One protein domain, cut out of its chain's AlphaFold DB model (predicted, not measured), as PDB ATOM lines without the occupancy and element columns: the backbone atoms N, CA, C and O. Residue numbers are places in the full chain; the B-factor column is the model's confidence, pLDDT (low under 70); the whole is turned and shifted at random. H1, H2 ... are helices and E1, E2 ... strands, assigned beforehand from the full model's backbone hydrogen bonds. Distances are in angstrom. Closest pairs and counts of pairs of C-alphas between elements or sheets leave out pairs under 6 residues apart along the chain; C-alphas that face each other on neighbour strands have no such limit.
ATOM      1  N   ALA A   2     174.417 128.247 175.512       93.31
ATOM      2  CA  ALA A   2     175.115 129.449 175.967       93.31
ATOM      3  C   ALA A   2     176.532 129.488 175.378       93.31
ATOM      4  O   ALA A   2     177.017 128.469 174.887       93.31
ATOM      5  N   PHE A   3     177.159 130.661 175.411       97.06
ATOM      6  CA  PHE A   3     178.601 130.818 175.241       97.06
ATOM      7  C   PHE A   3     179.189 131.189 176.600       97.06
ATOM      8  O   PHE A   3     178.798 132.208 177.172       97.06
ATOM      9  N   THR A   4     180.104 130.374 177.124       98.50
ATOM     10  CA  THR A   4     180.581 130.503 178.505       98.50
ATOM     11  C   THR A   4     182.090 130.675 178.549       98.50
ATOM     12  O   THR A   4     182.841 129.834 178.050       98.50
ATOM     13  N   LEU A   5     182.547 131.733 179.223       98.50
ATOM     14  CA  LEU A   5     183.956 131.961 179.523       98.50
ATOM     15  C   LEU A   5     184.237 131.753 181.009       98.50
ATOM     16  O   LEU A   5     183.676 132.428 181.869       98.50
ATOM     17  N   VAL A   6     185.188 130.867 181.295       98.38
ATOM     18  CA  VAL A   6     185.823 130.753 182.609       98.38
ATOM     19  C   VAL A   6     187.105 131.577 182.592       98.38
ATOM     20  O   VAL A   6     188.109 131.202 181.974       98.38
ATOM     21  N   ILE A   7     187.078 132.708 183.288       97.50
ATOM     22  CA  ILE A   7     188.155 133.691 183.338       97.50
ATOM     23  C   ILE A   7     188.983 133.450 184.595       97.50
ATOM     24  O   ILE A   7     188.494 133.554 185.717       97.50
ATOM     25  N   ASN A   8     190.261 133.120 184.415       94.94
ATOM     26  CA  ASN A   8     191.172 132.830 185.521       94.94
ATOM     27  C   ASN A   8     192.279 133.881 185.600       94.94
ATOM     28  O   ASN A   8     192.986 134.106 184.618       94.94
ATOM     29  N   SER A   9     192.489 134.460 186.779       93.62
ATOM     30  CA  SER A   9     193.611 135.356 187.065       93.62
ATOM     31  C   SER A   9     194.956 134.639 186.872       93.62
ATOM     32  O   SER A   9     195.176 133.537 187.383       93.62
ATOM     33  N   LYS A  10     195.891 135.293 186.177       87.88
ATOM     34  CA  LYS A  10     197.257 134.810 185.886       87.88
ATOM     35  C   LYS A  10     198.358 135.705 186.466       87.88
ATOM     36  O   LYS A  10     199.531 135.510 186.147       87.88
ATOM     37  N   GLY A  11     198.003 136.702 187.275       71.31
ATOM     38  CA  GLY A  11     198.962 137.634 187.866       71.31
ATOM     39  C   GLY A  11     200.054 136.945 188.699       71.31
ATOM     40  O   GLY A  11     199.788 136.001 189.437       71.31
ATOM     41  N   LEU A  12     201.288 137.455 188.600       62.97
ATOM     42  CA  LEU A  12     202.453 136.995 189.377       62.97
ATOM     43  C   LEU A  12     202.412 137.452 190.851       62.97
ATOM     44  O   LEU A  12     203.066 136.859 191.702       62.97
ATOM     45  N   PHE A  13     201.631 138.492 191.162       62.88
ATOM     46  CA  PHE A  13     201.541 139.115 192.486       62.88
ATOM     47  C   PHE A  13     200.245 138.727 193.199       62.88
ATOM     48  O   PHE A  13     199.365 139.558 193.399       62.88
ATOM     49  N   GLY A  14     200.130 137.449 193.564       65.56
ATOM     50  CA  GLY A  14     198.958 136.915 194.258       65.56
ATOM     51  C   GLY A  14     197.688 136.904 193.399       65.56
ATOM     52  O   GLY A  14     197.547 137.621 192.411       65.56
ATOM     53  N   LYS A  15     196.738 136.045 193.767       73.50
ATOM     54  CA  LYS A  15     195.430 136.023 193.110       73.50
ATOM     55  C   LYS A  15     194.646 137.268 193.518       73.50
ATOM     56  O   LYS A  15     194.547 137.552 194.712       73.50
ATOM     57  N   VAL A  16     194.080 137.979 192.545       80.31
ATOM     58  CA  VAL A  16     193.051 138.988 192.819       80.31
ATOM     59  C   VAL A  16     191.860 138.263 193.444       80.31
ATOM     60  O   VAL A  16     191.385 137.279 192.888       80.31
ATOM     61  N   LYS A  17     191.439 138.706 194.633       81.50
ATOM     62  CA  LYS A  17     190.413 138.027 195.447       81.50
ATOM     63  C   LYS A  17     189.032 138.678 195.362       81.50
ATOM     64  O   LYS A  17     188.116 138.239 196.046       81.50
ATOM     65  N   SER A  18     188.896 139.743 194.577       87.69
ATOM     66  CA  SER A  18     187.662 140.516 194.442       87.69
ATOM     67  C   SER A  18     187.636 141.268 193.114       87.69
ATOM     68  O   SER A  18     188.682 141.686 192.624       87.69
ATOM     69  N   ILE A  19     186.439 141.503 192.591       92.44
ATOM     70  CA  ILE A  19     186.155 142.355 191.437       92.44
ATOM     71  C   ILE A  19     185.363 143.528 191.996       92.44
ATOM     72  O   ILE A  19     184.417 143.339 192.764       92.44
ATOM     73  N   GLN A  20     185.778 144.738 191.648       94.94
ATOM     74  CA  GLN A  20     185.056 145.955 191.977       94.94
ATOM     75  C   GLN A  20     183.835 146.038 191.065       94.94
ATOM     76  O   GLN A  20     183.898 146.606 189.977       94.94
ATOM     77  N   MET A  21     182.724 145.436 191.499       94.88
ATOM     78  CA  MET A  21     181.501 145.341 190.694       94.88
ATOM     79  C   MET A  21     180.985 146.723 190.276       94.88
ATOM     80  O   MET A  21     180.682 146.936 189.111       94.88
ATOM     81  N   ALA A  22     180.981 147.702 191.187       95.56
ATOM     82  CA  ALA A  22     180.569 149.069 190.863       95.56
ATOM     83  C   ALA A  22     181.441 149.717 189.769       95.56
ATOM     84  O   ALA A  22     180.937 150.465 188.935       95.56
ATOM     85  N   GLU A  23     182.746 149.427 189.755       97.38
ATOM     86  CA  GLU A  23     183.661 149.912 188.717       97.38
ATOM     87  C   GLU A  23     183.426 149.183 187.390       97.38
ATOM     88  O   GLU A  23     183.359 149.838 186.354       97.38
ATOM     89  N   LEU A  24     183.218 147.861 187.431       98.00
ATOM     90  CA  LEU A  24     182.890 147.051 186.256       98.00
ATOM     91  C   LEU A  24     181.620 147.563 185.577       98.00
ATOM     92  O   LEU A  24     181.637 147.895 184.396       98.00
ATOM     93  N   LEU A  25     180.537 147.702 186.342       97.88
ATOM     94  CA  LEU A  25     179.250 148.193 185.854       97.88
ATOM     95  C   LEU A  25     179.371 149.591 185.250       97.88
ATOM     96  O   LEU A  25     178.871 149.844 184.158       97.88
ATOM     97  N   LYS A  26     180.090 150.492 185.928       97.81
ATOM     98  CA  LYS A  26     180.317 151.854 185.441       97.81
ATOM     99  C   LYS A  26     181.113 151.872 184.135       97.81
ATOM    100  O   LYS A  26     180.738 152.604 183.223       97.81
ATOM    101  N   ASN A  27     182.201 151.108 184.052       98.19
ATOM    102  CA  ASN A  27     183.083 151.094 182.884       98.19
ATOM    103  C   ASN A  27     182.423 150.424 181.674       98.19
ATOM    104  O   ASN A  27     182.649 150.864 180.550       98.19
ATOM    105  N   CYS A  28     181.585 149.411 181.902       98.06
ATOM    106  CA  CYS A  28     180.836 148.727 180.849       98.06
ATOM    107  C   CYS A  28     179.475 149.384 180.546       98.06
ATOM    108  O   CYS A  28     178.809 148.983 179.602       98.06
ATOM    109  N   GLY A  29     179.035 150.377 181.327       97.75
ATOM    110  CA  GLY A  29     177.724 151.013 181.145       97.75
ATOM    111  C   GLY A  29     176.536 150.087 181.437       97.75
ATOM    112  O   GLY A  29     175.474 150.253 180.839       97.75
ATOM    113  N   LEU A  30     176.709 149.126 182.347       98.06
ATOM    114  CA  LEU A  30     175.732 148.081 182.650       98.06
ATOM    115  C   LEU A  30     175.027 148.317 183.989       98.06
ATOM    116  O   LEU A  30     175.560 148.941 184.908       98.06
ATOM    117  N   LYS A  31     173.825 147.760 184.097       97.00
ATOM    118  CA  LYS A  31     173.105 147.514 185.348       97.00
ATOM    119  C   LYS A  31     173.203 146.037 185.720       97.00
ATOM    120  O   LYS A  31     173.710 145.228 184.942       97.00
ATOM    121  N   TYR A  32     172.719 145.691 186.908       96.75
ATOM    122  CA  TYR A  32     172.665 144.310 187.360       96.75
ATOM    123  C   TYR A  32     171.423 144.022 188.191       96.75
ATOM    124  O   TYR A  32     170.827 144.917 188.789       96.75
ATOM    125  N   GLY A  33     171.102 142.740 188.279       94.50
ATOM    126  CA  GLY A  33     170.151 142.218 189.242       94.50
ATOM    127  C   GLY A  33     170.325 140.720 189.436       94.50
ATOM    128  O   GLY A  33     171.243 140.098 188.892       94.50
ATOM    129  N   SER A  34     169.410 140.119 190.185       91.56
ATOM    130  CA  SER A  34     169.342 138.669 190.350       91.56
ATOM    131  C   SER A  34     167.915 138.186 190.175       91.56
ATOM    132  O   SER A  34     166.992 138.793 190.717       91.56
ATOM    133  N   ASN A  35     167.744 137.076 189.463       87.19
ATOM    134  CA  ASN A  35     166.436 136.465 189.283       87.19
ATOM    135  C   ASN A  35     165.893 135.955 190.622       87.19
ATOM    136  O   ASN A  35     166.590 135.255 191.361       87.19
ATOM    137  N   ASN A  36     164.638 136.286 190.917       83.31
ATOM    138  CA  ASN A  36     163.898 135.653 192.002       83.31
ATOM    139  C   ASN A  36     163.403 134.250 191.596       83.31
ATOM    140  O   ASN A  36     163.685 133.750 190.505       83.31
ATOM    141  N   GLU A  37     162.648 133.601 192.480       78.69
ATOM    142  CA  GLU A  37     162.106 132.250 192.269       78.69
ATOM    143  C   GLU A  37     161.162 132.123 191.055       78.69
ATOM    144  O   GLU A  37     160.968 131.023 190.542       78.69
ATOM    145  N   PHE A  38     160.650 133.245 190.538       77.00
ATOM    146  CA  PHE A  38     159.812 133.321 189.335       77.00
ATOM    147  C   PHE A  38     160.587 133.738 188.081       77.00
ATOM    148  O   PHE A  38     159.978 134.033 187.057       77.00
ATOM    149  N   TYR A  39     161.921 133.753 188.153       76.06
ATOM    150  CA  TYR A  39     162.812 134.168 187.069       76.06
ATOM    151  C   TYR A  39     162.653 135.640 186.651       76.06
ATOM    152  O   TYR A  39     162.982 136.008 185.529       76.06
ATOM    153  N   ILE A  40     162.164 136.485 187.565       82.81
ATOM    154  CA  ILE A  40     162.073 137.932 187.358       82.81
ATOM    155  C   ILE A  40     163.277 138.596 187.993       82.81
ATOM    156  O   ILE A  40     163.587 138.332 189.161       82.81
ATOM    157  N   LEU A  41     163.944 139.448 187.220       87.31
ATOM    158  CA  LEU A  41     165.126 140.153 187.675       87.31
ATOM    159  C   LEU A  41     164.751 141.195 188.726       87.31
ATOM    160  O   LEU A  41     163.907 142.059 188.502       87.31
ATOM    161  N   GLU A  42     165.392 141.111 189.885       88.00
ATOM    162  CA  GLU A  42     165.319 142.147 190.904       88.00
ATOM    163  C   GLU A  42     166.591 142.992 190.833       88.00
ATOM    164  O   GLU A  42     167.692 142.485 191.077       88.00
ATOM    165  N   ASP A  43     166.419 144.264 190.473       89.38
ATOM    166  CA  ASP A  43     167.505 145.230 190.314       89.38
ATOM    167  C   ASP A  43     168.323 145.401 191.599       89.38
ATOM    168  O   ASP A  43     167.826 145.255 192.720       89.38
ATOM    169  N   ASP A  44     169.605 145.716 191.415       89.81
ATOM    170  CA  ASP A  44     170.584 146.003 192.468       89.81
ATOM    171  C   ASP A  44     170.804 144.864 193.483       89.81
ATOM    172  O   ASP A  44     171.460 145.043 194.518       89.81
ATOM    173  N   LYS A  45     170.337 143.649 193.171       88.44
ATOM    174  CA  LYS A  45     170.553 142.449 193.982       88.44
ATOM    175  C   LYS A  45     171.579 141.511 193.360       88.44
ATOM    176  O   LYS A  45     171.615 141.284 192.156       88.44
ATOM    177  N   MET A  46     172.406 140.931 194.225       87.88
ATOM    178  CA  MET A  46     173.237 139.773 193.907       87.88
ATOM    179  C   MET A  46     172.825 138.618 194.810       87.88
ATOM    180  O   MET A  46     172.541 138.820 195.992       87.88
ATOM    181  N   ASN A  47     172.871 137.399 194.280       86.25
ATOM    182  CA  ASN A  47     172.618 136.191 195.056       86.25
ATOM    183  C   ASN A  47     173.840 135.276 194.980       86.25
ATOM    184  O   ASN A  47     174.262 134.914 193.888       86.25
ATOM    185  N   GLN A  48     174.444 134.929 196.120       87.31
ATOM    186  CA  GLN A  48     175.629 134.054 196.181       87.31
ATOM    187  C   GLN A  48     176.779 134.492 195.242       87.31
ATOM    188  O   GLN A  48     177.429 133.664 194.609       87.31
ATOM    189  N   ASN A  49     177.037 135.803 195.149       91.50
ATOM    190  CA  ASN A  49     177.998 136.421 194.217       91.50
ATOM    191  C   ASN A  49     177.699 136.199 192.722       91.50
ATOM    192  O   ASN A  49     178.579 136.400 191.884       91.50
ATOM    193  N   THR A  50     176.465 135.838 192.385       94.81
ATOM    194  CA  THR A  50     175.972 135.782 191.008       94.81
ATOM    195  C   THR A  50     175.057 136.966 190.706       94.81
ATOM    196  O   THR A  50     174.418 137.517 191.612       94.81
ATOM    197  N   ALA A  51     175.020 137.365 189.439       96.31
ATOM    198  CA  ALA A  51     174.156 138.419 188.923       96.31
ATOM    199  C   ALA A  51     173.878 138.209 187.429       96.31
ATOM    200  O   ALA A  51     174.627 137.519 186.738       96.31
ATOM    201  N   VAL A  52     172.830 138.850 186.924       97.06
ATOM    202  CA  VAL A  52     172.636 139.106 185.496       97.06
ATOM    203  C   VAL A  52     172.995 140.565 185.250       97.06
ATOM    204  O   VAL A  52     172.438 141.452 185.894       97.06
ATOM    205  N   LEU A  53     173.943 140.808 184.351       98.00
ATOM    206  CA  LEU A  53     174.369 142.135 183.918       98.00
ATOM    207  C   LEU A  53     173.637 142.493 182.623       98.00
ATOM    208  O   LEU A  53     173.503 141.642 181.746       98.00
ATOM    209  N   TYR A  54     173.170 143.730 182.476       97.12
ATOM    210  CA  TYR A  54     172.423 144.137 181.283       97.12
ATOM    211  C   TYR A  54     172.614 145.615 180.936       97.12
ATOM    212  O   TYR A  54     172.827 146.462 181.805       97.12
ATOM    213  N   ASN A  55     172.516 145.938 179.649       96.81
ATOM    214  CA  ASN A  55     172.600 147.303 179.140       96.81
ATOM    215  C   ASN A  55     171.212 147.939 179.094       96.81
ATOM    216  O   ASN A  55     170.412 147.636 178.218       96.81
ATOM    217  N   ALA A  56     170.928 148.866 180.008       94.06
ATOM    218  CA  ALA A  56     169.601 149.478 180.123       94.06
ATOM    219  C   ALA A  56     169.160 150.299 178.891       94.06
ATOM    220  O   ALA A  56     167.990 150.653 178.783       94.06
ATOM    221  N   LYS A  57     170.078 150.643 177.974       94.62
ATOM    222  CA  LYS A  57     169.760 151.375 176.732       94.62
ATOM    223  C   LYS A  57     169.476 150.450 175.545       94.62
ATOM    224  O   LYS A  57     168.995 150.922 174.515       94.62
ATOM    225  N   ARG A  58     169.831 149.170 175.674       95.31
ATOM    226  CA  ARG A  58     169.710 148.107 174.666       95.31
ATOM    227  C   ARG A  58     169.537 146.761 175.374       95.31
ATOM    228  O   ARG A  58     170.362 145.862 175.252       95.31
ATOM    229  N   THR A  59     168.497 146.668 176.201       94.69
ATOM    230  CA  THR A  59     168.270 145.509 177.071       94.69
ATOM    231  C   THR A  59     168.039 144.255 176.235       94.69
ATOM    232  O   THR A  59     167.058 144.172 175.501       94.69
ATOM    233  N   GLY A  60     168.942 143.285 176.364       95.06
ATOM    234  CA  GLY A  60     168.865 141.993 175.695       95.06
ATOM    235  C   GLY A  60     168.392 140.876 176.621       95.06
ATOM    236  O   GLY A  60     167.403 141.010 177.344       95.06
ATOM    237  N   ARG A  61     169.108 139.752 176.599       95.00
ATOM    238  CA  ARG A  61     168.855 138.576 177.439       95.00
ATOM    239  C   ARG A  61     169.673 138.551 178.729       95.00
ATOM    240  O   ARG A  61     169.383 137.751 179.614       95.00
ATOM    241  N   GLY A  62     170.646 139.444 178.840       96.12
ATOM    242  CA  GLY A  62     171.541 139.589 179.969       96.12
ATOM    243  C   GLY A  62     172.764 138.675 179.888       96.12
ATOM    244  O   GLY A  62     172.750 137.585 179.314       96.12
ATOM    245  N   ILE A  63     173.834 139.134 180.527       98.25
ATOM    246  CA  ILE A  63     175.085 138.409 180.710       98.25
ATOM    247  C   ILE A  63     175.083 137.853 182.125       98.25
ATOM    248  O   ILE A  63     175.093 138.600 183.102       98.25
ATOM    249  N   PHE A  64     175.082 136.535 182.256       97.62
ATOM    250  CA  PHE A  64     175.261 135.904 183.549       97.62
ATOM    251  C   PHE A  64     176.694 136.123 184.037       97.62
ATOM    252  O   PHE A  64     177.655 135.903 183.299       97.62
ATOM    253  N   PHE A  65     176.826 136.537 185.291       98.19
ATOM    254  CA  PHE A  65     178.080 136.712 186.003       98.19
ATOM    255  C   PHE A  65     178.075 135.830 187.249       98.19
ATOM    256  O   PHE A  65     177.165 135.915 188.072       98.19
ATOM    257  N   ASP A  66     179.128 135.039 187.423       97.56
ATOM    258  CA  ASP A  66     179.365 134.216 188.603       97.56
ATOM    259  C   ASP A  66     180.749 134.515 189.194       97.56
ATOM    260  O   ASP A  66     181.797 134.105 188.682       97.56
ATOM    261  N   GLY A  67     180.728 135.246 190.309       95.88
ATOM    262  CA  GLY A  67     181.884 135.560 191.140       95.88
ATOM    263  C   GLY A  67     182.007 134.675 192.383       95.88
ATOM    264  O   GLY A  67     182.754 135.025 193.299       95.88
ATOM    265  N   SER A  68     181.297 133.547 192.473       95.12
ATOM    266  CA  SER A  68     181.359 132.642 193.635       95.12
ATOM    267  C   SER A  68     182.775 132.111 193.895       95.12
ATOM    268  O   SER A  68     183.165 131.888 195.043       95.12
ATOM    269  N   ARG A  69     183.590 131.988 192.839       94.69
ATOM    270  CA  ARG A  69     184.974 131.485 192.885       94.69
ATOM    271  C   ARG A  69     186.043 132.570 192.806       94.69
ATOM    272  O   ARG A  69     187.220 132.293 192.564       94.69
ATOM    273  N   ILE A  70     185.671 133.815 193.072       93.06
ATOM    274  CA  ILE A  70     186.583 134.949 192.937       93.06
ATOM    275  C   ILE A  70     187.759 134.910 193.917       93.06
ATOM    276  O   ILE A  70     188.867 135.315 193.575       93.06
ATOM    277  N   ALA A  71     187.557 134.338 195.106       90.69
ATOM    278  CA  ALA A  71     188.629 134.111 196.074       90.69
ATOM    279  C   ALA A  71     189.699 133.131 195.545       90.69
ATOM    280  O   ALA A  71     190.872 133.244 195.911       90.69
ATOM    281  N   ASP A  72     189.314 132.229 194.633       91.81
ATOM    282  CA  ASP A  72     190.213 131.325 193.910       91.81
ATOM    283  C   ASP A  72     190.842 131.981 192.669       91.81
ATOM    284  O   ASP A  72     191.652 131.343 191.984       91.81
ATOM    285  N   GLY A  73     190.518 133.249 192.394       92.75
ATOM    286  CA  GLY A  73     190.938 133.990 191.208       92.75
ATOM    287  C   GLY A  73     190.189 133.579 189.940       92.75
ATOM    288  O   GLY A  73     190.785 133.624 188.866       92.75
ATOM    289  N   GLN A  74     188.936 133.132 190.061       95.25
ATOM    290  CA  GLN A  74     188.102 132.693 188.943       95.25
ATOM    291  C   GLN A  74     186.776 133.458 188.911       95.25
ATOM    292  O   GLN A  74     186.131 133.632 189.941       95.25
ATOM    293  N   VAL A  75     186.371 133.876 187.718       97.50
ATOM    294  CA  VAL A  75     185.037 134.407 187.414       97.50
ATOM    295  C   VAL A  75     184.511 133.657 186.200       97.50
ATOM    296  O   VAL A  75     185.273 133.392 185.269       97.50
ATOM    297  N   THR A  76     183.227 133.326 186.199       98.50
ATOM    298  CA  THR A  76     182.555 132.773 185.023       98.50
ATOM    299  C   THR A  76     181.566 133.799 184.499       98.50
ATOM    300  O   THR A  76     180.829 134.398 185.279       98.50
ATOM    301  N   ILE A  77     181.551 134.003 183.186       98.62
ATOM    302  CA  ILE A  77     180.516 134.790 182.516       98.62
ATOM    303  C   ILE A  77     179.920 133.993 181.363       98.62
ATOM    304  O   ILE A  77     180.623 133.209 180.719       98.62
ATOM    305  N   SER A  78     178.638 134.196 181.078       98.38
ATOM    306  CA  SER A  78     177.992 133.606 179.906       98.38
ATOM    307  C   SER A  78     176.858 134.466 179.368       98.38
ATOM    308  O   SER A  78     176.267 135.261 180.093       98.38
ATOM    309  N   TYR A  79     176.537 134.285 178.092       97.50
ATOM    310  CA  TYR A  79     175.302 134.791 177.494       97.50
ATOM    311  C   TYR A  79     174.560 133.645 176.797       97.50
ATOM    312  O   TYR A  79     175.159 132.643 176.387       97.50
ATOM    313  N   ASN A  80     173.239 133.771 176.678       95.31
ATOM    314  CA  ASN A  80     172.405 132.757 176.037       95.31
ATOM    315  C   ASN A  80     172.400 132.906 174.512       95.31
ATOM    316  O   ASN A  80     172.430 134.006 173.994       95.31
ATOM    317  N   ILE A  81     172.266 131.805 173.778       95.06
ATOM    318  CA  ILE A  81     172.189 131.800 172.310       95.06
ATOM    319  C   ILE A  81     170.777 131.344 171.894       95.06
ATOM    320  O   ILE A  81     170.319 130.320 172.422       95.06
ATOM    321  N   PRO A  82     170.073 132.062 170.994       96.19
ATOM    322  CA  PRO A  82     170.495 133.285 170.288       96.19
ATOM    323  C   PRO A  82     170.546 134.538 171.183       96.19
ATOM    324  O   PRO A  82     169.848 134.613 172.186       96.19
ATOM    325  N   THR A  83     171.349 135.524 170.799       97.19
ATOM    326  CA  THR A  83     171.487 136.857 171.415       97.19
ATOM    327  C   THR A  83     171.672 137.953 170.346       97.19
ATOM    328  O   THR A  83     171.675 137.670 169.146       97.19
ATOM    329  N   THR A  84     171.824 139.203 170.768       97.56
ATOM    330  CA  THR A  84     171.986 140.393 169.929       97.56
ATOM    331  C   THR A  84     173.454 140.753 169.711       97.56
ATOM    332  O   THR A  84     174.342 140.267 170.414       97.56
ATOM    333  N   LYS A  85     173.724 141.629 168.735       97.44
ATOM    334  CA  LYS A  85     175.083 142.138 168.486       97.44
ATOM    335  C   LYS A  85     175.569 142.960 169.677       97.44
ATOM    336  O   LYS A  85     176.683 142.744 170.146       97.44
ATOM    337  N   THR A  86     174.712 143.834 170.208       97.75
ATOM    338  CA  THR A  86     175.057 144.670 171.364       97.75
ATOM    339  C   THR A  86     175.386 143.835 172.604       97.75
ATOM    340  O   THR A  86     176.348 144.132 173.302       97.75
ATOM    341  N   GLU A  87     174.668 142.740 172.866       97.94
ATOM    342  CA  GLU A  87     174.956 141.895 174.031       97.94
ATOM    343  C   GLU A  87     176.259 141.094 173.880       97.94
ATOM    344  O   GLU A  87     176.986 140.916 174.858       97.94
ATOM    345  N   ILE A  88     176.604 140.662 172.659       98.50
ATOM    346  CA  ILE A  88     177.920 140.069 172.366       98.50
ATOM    347  C   ILE A  88     179.026 141.095 172.629       98.50
ATOM    348  O   ILE A  88     180.026 140.770 173.274       98.50
ATOM    349  N   HIS A  89     178.836 142.332 172.170       98.38
ATOM    350  CA  HIS A  89     179.773 143.419 172.422       98.38
ATOM    351  C   HIS A  89     179.953 143.668 173.926       98.38
ATOM    352  O   HIS A  89     181.075 143.634 174.438       98.38
ATOM    353  N   ASP A  90     178.848 143.846 174.655       98.62
ATOM    354  CA  ASP A  90     178.845 144.089 176.098       98.62
ATOM    355  C   ASP A  90     179.503 142.928 176.864       98.62
ATOM    356  O   ASP A  90     180.274 143.152 177.799       98.62
ATOM    357  N   PHE A  91     179.287 141.681 176.433       98.69
ATOM    358  CA  PHE A  91     179.938 140.496 176.995       98.69
ATOM    359  C   PHE A  91     181.464 140.548 176.860       98.69
ATOM    360  O   PHE A  91     182.189 140.266 177.821       98.69
ATOM    361  N   ILE A  92     181.963 140.939 175.686       98.56
ATOM    362  CA  ILE A  92     183.400 141.097 175.436       98.56
ATOM    363  C   ILE A  92     183.963 142.252 176.280       98.56
ATOM    364  O   ILE A  92     185.035 142.103 176.876       98.56
ATOM    365  N   GLN A  93     183.230 143.363 176.424       98.56
ATOM    366  CA  GLN A  93     183.641 144.467 177.302       98.56
ATOM    367  C   GLN A  93     183.723 144.039 178.772       98.56
ATOM    368  O   GLN A  93     184.682 144.393 179.460       98.56
ATOM    369  N   VAL A  94     182.778 143.224 179.252       98.69
ATOM    370  CA  VAL A  94     182.836 142.637 180.600       98.69
ATOM    371  C   VAL A  94     184.073 141.749 180.751       98.69
ATOM    372  O   VAL A  94     184.796 141.871 181.741       98.69
ATOM    373  N   ALA A  95     184.370 140.892 179.770       98.44
ATOM    374  CA  ALA A  95     185.561 140.044 179.789       98.44
ATOM    375  C   ALA A  95     186.861 140.873 179.868       98.44
ATOM    376  O   ALA A  95     187.734 140.584 180.694       98.44
ATOM    377  N   ARG A  96     186.962 141.936 179.060       98.25
ATOM    378  CA  ARG A  96     188.093 142.878 179.039       98.25
ATOM    379  C   ARG A  96     188.261 143.593 180.378       98.25
ATOM    380  O   ARG A  96     189.373 143.708 180.892       98.25
ATOM    381  N   GLU A  97     187.165 144.057 180.965       98.31
ATOM    382  CA  GLU A  97     187.175 144.755 182.250       98.31
ATOM    383  C   GLU A  97     187.574 143.824 183.406       98.31
ATOM    384  O   GLU A  97     188.364 144.213 184.272       98.31
ATOM    385  N   ILE A  98     187.128 142.562 183.388       97.19
ATOM    386  CA  ILE A  98     187.587 141.542 184.343       97.19
ATOM    387  C   ILE A  98     189.096 141.319 184.204       97.19
ATOM    388  O   ILE A  98     189.802 141.282 185.214       97.19
ATOM    389  N   GLU A  99     189.625 141.209 182.983       95.69
ATOM    390  CA  GLU A  99     191.070 141.081 182.779       95.69
ATOM    391  C   GLU A  99     191.840 142.301 183.280       95.69
ATOM    392  O   GLU A  99     192.860 142.130 183.952       95.69
ATOM    393  N   ARG A 100     191.344 143.519 183.028       95.50
ATOM    394  CA  ARG A 100     191.953 144.754 183.539       95.50
ATOM    395  C   ARG A 100     192.086 144.707 185.060       95.50
ATOM    396  O   ARG A 100     193.161 144.993 185.592       95.50
ATOM    397  N   GLN A 101     191.030 144.295 185.761       95.25
ATOM    398  CA  GLN A 101     191.046 144.160 187.220       95.25
ATOM    399  C   GLN A 101     191.937 143.000 187.696       95.25
ATOM    400  O   GLN A 101     192.653 143.136 188.691       95.25
ATOM    401  N   PHE A 102     191.978 141.885 186.961       93.06
ATOM    402  CA  PHE A 102     192.914 140.778 187.199       93.06
ATOM    403  C   PHE A 102     194.364 141.105 186.818       93.06
ATOM    404  O   PHE A 102     195.273 140.349 187.176       93.06
ATOM    405  N   LYS A 103     194.605 142.215 186.107       90.88
ATOM    406  CA  LYS A 103     195.859 142.627 185.445       90.88
ATOM    407  C   LYS A 103     196.316 141.702 184.315       90.88
ATOM    408  O   LYS A 103     196.982 142.155 183.391       90.88
ATOM    409  N   LYS A 104     196.041 140.404 184.427       90.81
ATOM    410  CA  LYS A 104     196.286 139.383 183.412       90.81
ATOM    411  C   LYS A 104     195.354 138.205 183.651       90.81
ATOM    412  O   LYS A 104     195.322 137.683 184.771       90.81
ATOM    413  N   ALA A 105     194.676 137.736 182.610       93.94
ATOM    414  CA  ALA A 105     193.756 136.612 182.707       93.94
ATOM    415  C   ALA A 105     194.004 135.551 181.623       93.94
ATOM    416  O   ALA A 105     194.811 135.721 180.714       93.94
ATOM    417  N   SER A 106     193.337 134.407 181.758       95.00
ATOM    418  CA  SER A 106     193.107 133.464 180.662       95.00
ATOM    419  C   SER A 106     191.617 133.216 180.519       95.00
ATOM    420  O   SER A 106     190.953 133.020 181.541       95.00
ATOM    421  N   PHE A 107     191.133 133.132 179.286       97.88
ATOM    422  CA  PHE A 107     189.718 132.995 178.963       97.88
ATOM    423  C   PHE A 107     189.465 131.608 178.378       97.88
ATOM    424  O   PHE A 107     189.784 131.360 177.222       97.88
ATOM    425  N   TYR A 108     188.940 130.677 179.169       98.31
ATOM    426  CA  TYR A 108     188.623 129.336 178.681       98.31
ATOM    427  C   TYR A 108     187.160 129.264 178.245       98.31
ATOM    428  O   TYR A 108     186.273 129.443 179.078       98.31
ATOM    429  N   CYS A 109     186.909 128.983 176.965       97.75
ATOM    430  CA  CYS A 109     185.570 128.718 176.447       97.75
ATOM    431  C   CYS A 109     185.206 127.251 176.671       97.75
ATOM    432  O   CYS A 109     185.922 126.347 176.226       97.75
ATOM    433  N   THR A 110     184.102 127.010 177.378       95.44
ATOM    434  CA  THR A 110     183.729 125.651 177.792       95.44
ATOM    435  C   THR A 110     183.207 124.808 176.635       95.44
ATOM    436  O   THR A 110     183.529 123.623 176.535       95.44
ATOM    437  N   GLU A 111     182.461 125.438 175.735       94.06
ATOM    438  CA  GLU A 111     181.791 124.825 174.598       94.06
ATOM    439  C   GLU A 111     182.808 124.421 173.524       94.06
ATOM    440  O   GLU A 111     182.770 123.302 173.013       94.06
ATOM    441  N   GLU A 112     183.784 125.289 173.250       94.81
ATOM    442  CA  GLU A 112     184.853 125.032 172.276       94.81
ATOM    443  C   GLU A 112     186.066 124.293 172.858       94.81
ATOM    444  O   GLU A 112     186.961 123.881 172.119       94.81
ATOM    445  N   LYS A 113     186.124 124.128 174.185       96.38
ATOM    446  CA  LYS A 113     187.230 123.484 174.912       96.38
ATOM    447  C   LYS A 113     188.603 124.084 174.592       96.38
ATOM    448  O   LYS A 113     189.599 123.362 174.483       96.38
ATOM    449  N   ARG A 114     188.678 125.410 174.464       96.50
ATOM    450  CA  ARG A 114     189.926 126.120 174.156       96.50
ATOM    451  C   ARG A 114     190.066 127.428 174.915       96.50
ATOM    452  O   ARG A 114     189.088 127.985 175.406       96.50
ATOM    453  N   ASN A 115     191.304 127.908 174.996       96.88
ATOM    454  CA  ASN A 115     191.581 129.240 175.513       96.88
ATOM    455  C   ASN A 115     191.522 130.278 174.394       96.88
ATOM    456  O   ASN A 115     191.886 129.990 173.254       96.88
ATOM    457  N   TYR A 116     191.124 131.474 174.797       96.31
ATOM    458  CA  TYR A 116     191.085 132.694 174.024       96.31
ATOM    459  C   TYR A 116     192.002 133.750 174.645       96.31
ATOM    460  O   TYR A 116     192.189 133.779 175.869       96.31
ATOM    461  N   THR A 117     192.555 134.632 173.816       95.25
ATOM    462  CA  THR A 117     192.985 135.972 174.247       95.25
ATOM    463  C   THR A 117     191.825 136.961 174.130       95.25
ATOM    464  O   THR A 117     190.844 136.692 173.434       95.25
ATOM    465  N   ILE A 118     191.935 138.119 174.784       95.50
ATOM    466  CA  ILE A 118     190.920 139.167 174.640       95.50
ATOM    467  C   ILE A 118     190.838 139.682 173.191       95.50
ATOM    468  O   ILE A 118     189.745 139.775 172.639       95.50
ATOM    469  N   ASP A 119     191.984 139.859 172.522       96.00
ATOM    470  CA  ASP A 119     192.043 140.263 171.109       96.00
ATOM    471  C   ASP A 119     191.358 139.236 170.191       96.00
ATOM    472  O   ASP A 119     190.726 139.584 169.194       96.00
ATOM    473  N   GLU A 120     191.474 137.940 170.494       96.94
ATOM    474  CA  GLU A 120     190.799 136.896 169.722       96.94
ATOM    475  C   GLU A 120     189.281 136.904 169.899       96.94
ATOM    476  O   GLU A 120     188.596 136.463 168.973       96.94
ATOM    477  N   LEU A 121     188.776 137.318 171.067       96.50
ATOM    478  CA  LEU A 121     187.341 137.467 171.331       96.50
ATOM    479  C   LEU A 121     186.786 138.680 170.584       96.50
ATOM    480  O   LEU A 121     185.768 138.568 169.912       96.50
ATOM    481  N   GLU A 122     187.498 139.802 170.612       96.62
ATOM    482  CA  GLU A 122     187.104 141.028 169.904       96.62
ATOM    483  C   GLU A 122     187.064 140.841 168.395       96.62
ATOM    484  O   GLU A 122     186.098 141.215 167.739       96.62
ATOM    485  N   ASN A 123     188.061 140.154 167.836       97.31
ATOM    486  CA  ASN A 123     188.064 139.820 166.413       97.31
ATOM    487  C   ASN A 123     187.020 138.747 166.036       97.31
ATOM    488  O   ASN A 123     186.937 138.365 164.869       97.31
ATOM    489  N   LYS A 124     186.257 138.208 166.999       95.06
ATOM    490  CA  LYS A 124     185.197 137.212 166.768       95.06
ATOM    491  C   LYS A 124     183.792 137.760 166.862       95.06
ATOM    492  O   LYS A 124     182.871 136.998 166.581       95.06
ATOM    493  N   GLU A 125     183.618 139.031 167.198       96.56
ATOM    494  CA  GLU A 125     182.301 139.633 167.405       96.56
ATOM    495  C   GLU A 125     181.346 139.352 166.226       96.56
ATOM    496  O   GLU A 125     180.250 138.828 166.425       96.56
ATOM    497  N   GLU A 126     181.807 139.538 164.983       97.31
ATOM    498  CA  GLU A 126     181.022 139.234 163.774       97.31
ATOM    499  C   GLU A 126     180.693 137.741 163.618       97.31
ATOM    500  O   GLU A 126     179.573 137.380 163.259       97.31
ATOM    501  N   ALA A 127     181.645 136.850 163.910       97.44
ATOM    502  CA  ALA A 127     181.430 135.406 163.821       97.44
ATOM    503  C   ALA A 127     180.455 134.907 164.901       97.44
ATOM    504  O   ALA A 127     179.619 134.044 164.635       97.44
ATOM    505  N   MET A 128     180.529 135.473 166.109       97.81
ATOM    506  CA  MET A 128     179.594 135.207 167.204       97.81
ATOM    507  C   MET A 128     178.188 135.700 166.847       97.81
ATOM    508  O   MET A 128     177.215 134.981 167.083       97.81
ATOM    509  N   ALA A 129     178.073 136.870 166.212       98.25
ATOM    510  CA  ALA A 129     176.801 137.395 165.721       98.25
ATOM    511  C   ALA A 129     176.213 136.522 164.599       98.25
ATOM    512  O   ALA A 129     175.029 136.192 164.637       98.25
ATOM    513  N   ALA A 130     177.032 136.070 163.646       98.38
ATOM    514  CA  ALA A 130     176.595 135.159 162.589       98.38
ATOM    515  C   ALA A 130     176.090 133.819 163.158       98.38
ATOM    516  O   ALA A 130     175.018 133.347 162.780       98.38
ATOM    517  N   PHE A 131     176.811 133.238 164.124       97.88
ATOM    518  CA  PHE A 131     176.370 132.022 164.814       97.88
ATOM    519  C   PHE A 131     175.084 132.240 165.621       97.88
ATOM    520  O   PHE A 131     174.232 131.350 165.714       97.88
ATOM    521  N   SER A 132     174.923 133.425 166.210       98.00
ATOM    522  CA  SER A 132     173.704 133.806 166.915       98.00
ATOM    523  C   SER A 132     172.501 133.879 165.969       98.00
ATOM    524  O   SER A 132     171.461 133.301 166.280       98.00
ATOM    525  N   LEU A 133     172.659 134.484 164.787       98.50
ATOM    526  CA  LEU A 133     171.626 134.533 163.746       98.50
ATOM    527  C   LEU A 133     171.230 133.133 163.267       98.50
ATOM    528  O   LEU A 133     170.049 132.795 163.253       98.50
ATOM    529  N   GLU A 134     172.208 132.276 162.961       97.81
ATOM    530  CA  GLU A 134     171.942 130.879 162.592       97.81
ATOM    531  C   GLU A 134     171.189 130.144 163.712       97.81
ATOM    532  O   GLU A 134     170.282 129.343 163.478       97.81
ATOM    533  N   SER A 135     171.548 130.414 164.965       96.56
ATOM    534  CA  SER A 135     170.885 129.813 166.119       96.56
ATOM    535  C   SER A 135     169.470 130.345 166.330       96.56
ATOM    536  O   SER A 135     168.614 129.570 166.749       96.56
ATOM    537  N   LEU A 136     169.204 131.613 166.006       96.31
ATOM    538  CA  LEU A 136     167.859 132.186 165.991       96.31
ATOM    539  C   LEU A 136     167.003 131.494 164.928       96.31
ATOM    540  O   LEU A 136     165.924 130.997 165.246       96.31
ATOM    541  N   HIS A 137     167.530 131.349 163.709       96.38
ATOM    542  CA  HIS A 137     166.852 130.625 162.632       96.38
ATOM    543  C   HIS A 137     166.526 129.190 163.053       96.38
ATOM    544  O   HIS A 137     165.391 128.740 162.895       96.38
ATOM    545  N   ARG A 138     167.495 128.465 163.632       94.12
ATOM    546  CA  ARG A 138     167.286 127.092 164.127       94.12
ATOM    547  C   ARG A 138     166.236 127.033 165.233       94.12
ATOM    548  O   ARG A 138     165.341 126.198 165.157       94.12
ATOM    549  N   PHE A 139     166.320 127.929 166.214       92.19
ATOM    550  CA  PHE A 139     165.365 128.017 167.318       92.19
ATOM    551  C   PHE A 139     163.932 128.241 166.814       92.19
ATOM    552  O   PHE A 139     163.013 127.528 167.210       92.19
ATOM    553  N   CYS A 140     163.732 129.157 165.866       92.50
ATOM    554  CA  CYS A 140     162.409 129.431 165.306       92.50
ATOM    555  C   CYS A 140     161.895 128.304 164.386       92.50
ATOM    556  O   CYS A 140     160.678 128.105 164.280       92.50
ATOM    557  N   ASN A 141     162.787 127.524 163.768       90.94
ATOM    558  CA  ASN A 141     162.442 126.361 162.940       90.94
ATOM    559  C   ASN A 141     162.153 125.073 163.735       90.94
ATOM    560  O   ASN A 141     161.653 124.116 163.144       90.94
ATOM    561  N   ASP A 142     162.411 125.034 165.045       87.38
ATOM    562  CA  ASP A 142     162.221 123.829 165.861       87.38
ATOM    563  C   ASP A 142     160.732 123.481 166.055       87.38
ATOM    564  O   ASP A 142     160.027 124.057 166.889       87.38
ATOM    565  N   GLN A 143     160.235 122.522 165.273       75.50
ATOM    566  CA  GLN A 143     158.832 122.101 165.293       75.50
ATOM    567  C   GLN A 143     158.430 121.353 166.576       75.50
ATOM    568  O   GLN A 143     157.233 121.233 166.843       75.50
ATOM    569  N   GLU A 144     159.386 120.878 167.382       75.31
ATOM    570  CA  GLU A 144     159.089 120.224 168.663       75.31
ATOM    571  C   GLU A 144     158.749 121.247 169.759       75.31
ATOM    572  O   GLU A 144     157.996 120.946 170.694       75.31
ATOM    573  N   MET A 145     159.209 122.497 169.615       68.12
ATOM    574  CA  MET A 145     158.837 123.592 170.509       68.12
ATOM    575  C   MET A 145     157.429 124.117 170.195       68.12
ATOM    576  O   MET A 145     157.232 124.999 169.350       68.12
ATOM    577  N   LYS A 146     156.435 123.604 170.935       65.56
ATOM    578  CA  LYS A 146     155.032 124.065 170.882       65.56
ATOM    579  C   LYS A 146     154.873 125.550 171.217       65.56
ATOM    580  O   LYS A 146     153.999 126.204 170.659       65.56
ATOM    581  N   GLN A 147     155.699 126.066 172.124       69.06
ATOM    582  CA  GLN A 147     155.761 127.480 172.496       69.06
ATOM    583  C   GLN A 147     157.207 127.955 172.399       69.06
ATOM    584  O   GLN A 147     158.126 127.280 172.864       69.06
ATOM    585  N   CYS A 148     157.398 129.106 171.766       79.38
ATOM    586  CA  CYS A 148     158.704 129.699 171.525       79.38
ATOM    587  C   CYS A 148     158.949 130.749 172.615       79.38
ATOM    588  O   CYS A 148     158.525 131.894 172.490       79.38
ATOM    589  N   ILE A 149     159.539 130.316 173.732       84.00
ATOM    590  CA  ILE A 149     159.790 131.176 174.893       84.00
ATOM    591  C   ILE A 149     161.273 131.524 174.936       84.00
ATOM    592  O   ILE A 149     162.124 130.632 174.977       84.00
ATOM    593  N   LEU A 150     161.582 132.817 174.962       87.31
ATOM    594  CA  LEU A 150     162.925 133.325 175.209       87.31
ATOM    595  C   LEU A 150     162.995 133.952 176.595       87.31
ATOM    596  O   LEU A 150     162.239 134.859 176.932       87.31
ATOM    597  N   THR A 151     163.951 133.492 177.395       85.88
ATOM    598  CA  THR A 151     164.352 134.196 178.611       85.88
ATOM    599  C   THR A 151     165.107 135.465 178.223       85.88
ATOM    600  O   THR A 151     166.186 135.374 177.623       85.88
ATOM    601  N   LEU A 152     164.522 136.630 178.518       89.81
ATOM    602  CA  LEU A 152     165.198 137.923 178.401       89.81
ATOM    603  C   LEU A 152     165.742 138.373 179.768       89.81
ATOM    604  O   LEU A 152     165.554 137.667 180.761       89.81
ATOM    605  N   ALA A 153     166.420 139.524 179.818       90.44
ATOM    606  CA  ALA A 153     167.045 140.011 181.046       90.44
ATOM    607  C   ALA A 153     166.015 140.348 182.134       90.44
ATOM    608  O   ALA A 153     166.237 140.000 183.287       90.44
ATOM    609  N   LEU A 154     164.914 141.019 181.776       88.56
ATOM    610  CA  LEU A 154     163.902 141.504 182.723       88.56
ATOM    611  C   LEU A 154     162.638 140.642 182.716       88.56
ATOM    612  O   LEU A 154     162.166 140.224 183.776       88.56
ATOM    613  N   TYR A 155     162.106 140.361 181.523       86.06
ATOM    614  CA  TYR A 155     160.834 139.661 181.348       86.06
ATOM    615  C   TYR A 155     160.937 138.609 180.237       86.06
ATOM    616  O   TYR A 155     161.490 138.894 179.178       86.06
ATOM    617  N   PRO A 156     160.403 137.393 180.428       85.50
ATOM    618  CA  PRO A 156     160.377 136.387 179.373       85.50
ATOM    619  C   PRO A 156     159.503 136.849 178.200       85.50
ATOM    620  O   PRO A 156     158.464 137.476 178.397       85.50
ATOM    621  N   TRP A 157     159.887 136.473 176.982       86.69
ATOM    622  CA  TRP A 157     159.096 136.728 175.783       86.69
ATOM    623  C   TRP A 157     158.499 135.441 175.231       86.69
ATOM    624  O   TRP A 157     159.212 134.489 174.902       86.69
ATOM    625  N   PHE A 158     157.176 135.445 175.111       85.69
ATOM    626  CA  PHE A 158     156.411 134.453 174.375       85.69
ATOM    627  C   PHE A 158     156.295 134.928 172.929       85.69
ATOM    628  O   PHE A 158     155.459 135.771 172.620       85.69
ATOM    629  N   MET A 159     157.158 134.403 172.063       88.00
ATOM    630  CA  MET A 159     157.239 134.838 170.676       88.00
ATOM    631  C   MET A 159     155.987 134.428 169.900       88.00
ATOM    632  O   MET A 159     155.634 133.246 169.819       88.00
ATOM    633  N   GLU A 160     155.337 135.425 169.311       89.31
ATOM    634  CA  GLU A 160     154.138 135.279 168.502       89.31
ATOM    635  C   GLU A 160     154.429 134.481 167.219       89.31
ATOM    636  O   GLU A 160     155.540 134.562 166.682       89.31
ATOM    637  N   PRO A 161     153.456 133.720 166.679       89.44
ATOM    638  CA  PRO A 161     153.658 132.914 165.475       89.44
ATOM    639  C   PRO A 161     154.182 133.710 164.273       89.44
ATOM    640  O   PRO A 161     155.040 133.213 163.546       89.44
ATOM    641  N   GLU A 162     153.711 134.941 164.077       91.56
ATOM    642  CA  GLU A 162     154.129 135.811 162.974       91.56
ATOM    643  C   GLU A 162     155.594 136.244 163.121       91.56
ATOM    644  O   GLU A 162     156.369 136.146 162.167       91.56
ATOM    645  N   LYS A 163     155.999 136.663 164.330       92.69
ATOM    646  CA  LYS A 163     157.396 137.005 164.645       92.69
ATOM    647  C   LYS A 163     158.295 135.778 164.520       92.69
ATOM    648  O   LYS A 163     159.366 135.856 163.921       92.69
ATOM    649  N   ARG A 164     157.831 134.621 164.995       92.19
ATOM    650  CA  ARG A 164     158.534 133.344 164.838       92.19
ATOM    651  C   ARG A 164     158.761 132.997 163.372       92.19
ATOM    652  O   ARG A 164     159.855 132.558 163.039       92.19
ATOM    653  N   GLU A 165     157.760 133.164 162.509       94.00
ATOM    654  CA  GLU A 165     157.906 132.894 161.075       94.00
ATOM    655  C   GLU A 165     158.939 133.824 160.434       94.00
ATOM    656  O   GLU A 165     159.804 133.357 159.698       94.00
ATOM    657  N   TYR A 166     158.907 135.114 160.776       96.06
ATOM    658  CA  TYR A 166     159.886 136.092 160.303       96.06
ATOM    659  C   TYR A 166     161.329 135.721 160.697       96.06
ATOM    660  O   TYR A 166     162.219 135.686 159.845       96.06
ATOM    661  N   TYR A 167     161.571 135.361 161.961       96.44
ATOM    662  CA  TYR A 167     162.919 135.019 162.437       96.44
ATOM    663  C   TYR A 167     163.447 133.669 161.956       96.44
ATOM    664  O   TYR A 167     164.603 133.349 162.213       96.44
ATOM    665  N   LYS A 168     162.669 132.861 161.227       95.31
ATOM    666  CA  LYS A 168     163.222 131.668 160.564       95.31
ATOM    667  C   LYS A 168     164.231 132.023 159.476       95.31
ATOM    668  O   LYS A 168     165.061 131.176 159.152       95.31
ATOM    669  N   THR A 169     164.112 133.212 158.883       96.62
ATOM    670  CA  THR A 169     164.865 133.616 157.686       96.62
ATOM    671  C   THR A 169     165.253 135.098 157.675       96.62
ATOM    672  O   THR A 169     165.643 135.615 156.626       96.62
ATOM    673  N   CYS A 170     165.162 135.799 158.811       97.38
ATOM    674  CA  CYS A 170     165.545 137.209 158.895       97.38
ATOM    675  C   CYS A 170     167.013 137.414 158.459       97.38
ATOM    676  O   CYS A 170     167.858 136.548 158.712       97.38
ATOM    677  N   PRO A 171     167.332 138.528 157.776       97.12
ATOM    678  CA  PRO A 171     168.649 138.720 157.165       97.12
ATOM    679  C   PRO A 171     169.752 139.025 158.188       97.12
ATOM    680  O   PRO A 171     170.922 138.750 157.927       97.12
ATOM    681  N   ASP A 172     169.383 139.590 159.337       97.56
ATOM    682  CA  ASP A 172     170.285 140.015 160.401       97.56
ATOM    683  C   ASP A 172     169.588 139.961 161.776       97.56
ATOM    684  O   ASP A 172     168.483 139.429 161.918       97.56
ATOM    685  N   LEU A 173     170.289 140.451 162.804       98.00
ATOM    686  CA  LEU A 173     169.837 140.485 164.197       98.00
ATOM    687  C   LEU A 173     169.217 141.832 164.598       98.00
ATOM    688  O   LEU A 173     168.891 141.996 165.771       98.00
ATOM    689  N   ASP A 174     169.078 142.793 163.684       97.38
ATOM    690  CA  ASP A 174     168.763 144.174 164.059       97.38
ATOM    691  C   ASP A 174     167.305 144.283 164.544       97.38
ATOM    692  O   ASP A 174     167.067 144.779 165.645       97.38
ATOM    693  N   ASP A 175     166.342 143.699 163.812       97.25
ATOM    694  CA  ASP A 175     164.933 143.621 164.259       97.25
ATOM    695  C   ASP A 175     164.786 142.785 165.539       97.25
ATOM    696  O   ASP A 175     163.958 143.095 166.395       97.25
ATOM    697  N   PHE A 176     165.598 141.734 165.702       97.12
ATOM    698  CA  PHE A 176     165.588 140.921 166.918       97.12
ATOM    699  C   PHE A 176     166.050 141.737 168.130       97.12
ATOM    700  O   PHE A 176     165.403 141.693 169.175       97.12
ATOM    701  N   GLU A 177     167.132 142.509 167.990       97.25
ATOM    702  CA  GLU A 177     167.641 143.397 169.037       97.25
ATOM    703  C   GLU A 177     166.634 144.488 169.408       97.25
ATOM    704  O   GLU A 177     166.366 144.691 170.593       97.25
ATOM    705  N   GLU A 178     166.051 145.153 168.410       97.00
ATOM    706  CA  GLU A 178     165.037 146.184 168.625       97.00
ATOM    707  C   GLU A 178     163.806 145.606 169.330       97.00
ATOM    708  O   GLU A 178     163.412 146.103 170.385       97.00
ATOM    709  N   THR A 179     163.279 144.483 168.833       95.62
ATOM    710  CA  THR A 179     162.082 143.841 169.395       95.62
ATOM    711  C   THR A 179     162.283 143.459 170.861       95.62
ATOM    712  O   THR A 179     161.456 143.804 171.707       95.62
ATOM    713  N   ILE A 180     163.378 142.767 171.209       95.38
ATOM    714  CA  ILE A 180     163.582 142.351 172.606       95.38
ATOM    715  C   ILE A 180     163.877 143.532 173.531       95.38
ATOM    716  O   ILE A 180     163.564 143.458 174.720       95.38
ATOM    717  N   HIS A 181     164.463 144.615 173.016       95.75
ATOM    718  CA  HIS A 181     164.663 145.825 173.799       95.75
ATOM    719  C   HIS A 181     163.333 146.524 174.083       95.75
ATOM    720  O   HIS A 181     163.061 146.842 175.240       95.75
ATOM    721  N   GLU A 182     162.494 146.728 173.066       93.69
ATOM    722  CA  GLU A 182     161.197 147.400 173.200       93.69
ATOM    723  C   GLU A 182     160.265 146.676 174.174       93.69
ATOM    724  O   GLU A 182     159.650 147.319 175.027       93.69
ATOM    725  N   LEU A 183     160.239 145.339 174.129       90.31
ATOM    726  CA  LEU A 183     159.475 144.509 175.069       90.31
ATOM    727  C   LEU A 183     159.872 144.730 176.538       90.31
ATOM    728  O   LEU A 183     159.088 144.443 177.440       90.31
ATOM    729  N   GLN A 184     161.085 145.227 176.785       90.50
ATOM    730  CA  GLN A 184     161.659 145.408 178.118       90.50
ATOM    731  C   GLN A 184     161.849 146.879 178.510       90.50
ATOM    732  O   GLN A 184     162.187 147.159 179.657       90.50
ATOM    733  N   ALA A 185     161.681 147.818 177.577       88.69
ATOM    734  CA  ALA A 185     161.929 149.241 177.803       88.69
ATOM    735  C   ALA A 185     160.753 149.963 178.483       88.69
ATOM    736  O   ALA A 185     160.926 151.075 178.983       88.69
ATOM    737  N   GLY A 186     159.563 149.357 178.470       82.69
ATOM    738  CA  GLY A 186     158.379 149.913 179.116       82.69
ATOM    739  C   GLY A 186     158.412 149.786 180.639       82.69
ATOM    740  O   GLY A 186     159.075 148.916 181.200       82.69
ATOM    741  N   ASP A 187     157.662 150.663 181.302       82.12
ATOM    742  CA  ASP A 187     157.379 150.543 182.729       82.12
ATOM    743  C   ASP A 187     156.302 149.472 182.927       82.12
ATOM    744  O   ASP A 187     155.121 149.693 182.631       82.12
TER     745      ASP A 187
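Overview. This is residues 2 to 187 of the 240 residues of an uncharacterized protein of uncultured Clostridium sp (UniProt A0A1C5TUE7). A strongly twisted sheet of eight strands curls round one long helix, H2, and the shorter H1 packs on H2 and the sheet. H4, H5 and H6 extend the body at one end of its longest axis; the loop at residues 12 to 14 reaches the other end. The printed part has 186 residues with six named helices and eight named strands, along the chain E1 H1 E2 E3 E4 E5 E6 H2 E7 E8 H3 H4 H5 H6; the class is mixed, helices and strands. The antiparallel sheet runs E3 E2 E4 E5 E6 E1 E7 E8, and the whole is compact, with a radius of gyration of the C-alphas of 16.7 A and spans of 56 by 33 by 28 A.

Along the chain. Begin in the sheet at C-alpha 2, (175.115, 129.449, 175.967), where E1, residues 2 to 9, starts its 22.4 A. The other strands are E2, 31 to 35; E3, 41 to 43; E4, 50 to 54; E5, 63 to 66; E6, 74 to 80, 20.3 A; E7, 105 to 109; and E8, 114 to 116. Find H2, residues 85 to 102, from (175.083, 142.138, 168.486) over 25.9 A. The other helices are H1, 21 to 28; H3, 118 to 122; H4, 125 to 141, 24.3 A; H5, 161 to 167; and H6, 174 to 185, ending at (161.929, 149.241, 177.803).

Arrangement. Look first at E6 and E1, where N 5 and O 77 are 2.8 A apart, within hydrogen-bond range. E4, E5 and E6 form a meander, each strand the antiparallel neighbour of the one before, with N 53 to O 63 and N 64 to O 78 both 2.8 A. The edge strands are E3, with N 42 to O 34 at 2.9 A to E2, and E8, with N 116 to O 107 at 2.8 A to E7. E6, H2 and E7 make a split strand-helix-strand unit, E1 between its strands, with a right-handed crossover. H1 and H2 on one face of the sheet make two layers. H2 is the hub: it touches H1 at a steep tilt of 50 degrees, closest at C-alphas 28 and 93, 6.2 A; H3 at 96 and 118, 6.4 A; and H4 at 85 and 129, 5.8 A. H2 and H6 only just touch, only at their ends, with C-alphas 85 and 177 closest at 7.6 A. H4 and H5 form a helical hairpin, closest at C-alphas 140 and 164, 5.5 A. Every O i to N i+4 pair is within hydrogen-bond range in H1 to H5, and 7 of 8 in H6.

Size, cuts and confidence. The C-alphas of Phe 13 and Glu 162, the two farthest apart, are 55.9 A apart. The printed part has no cut; E1 to H1 and H4 to H5 are long links. Residues 12 to 14 and 145 to 147 are under 70 in pLDDT.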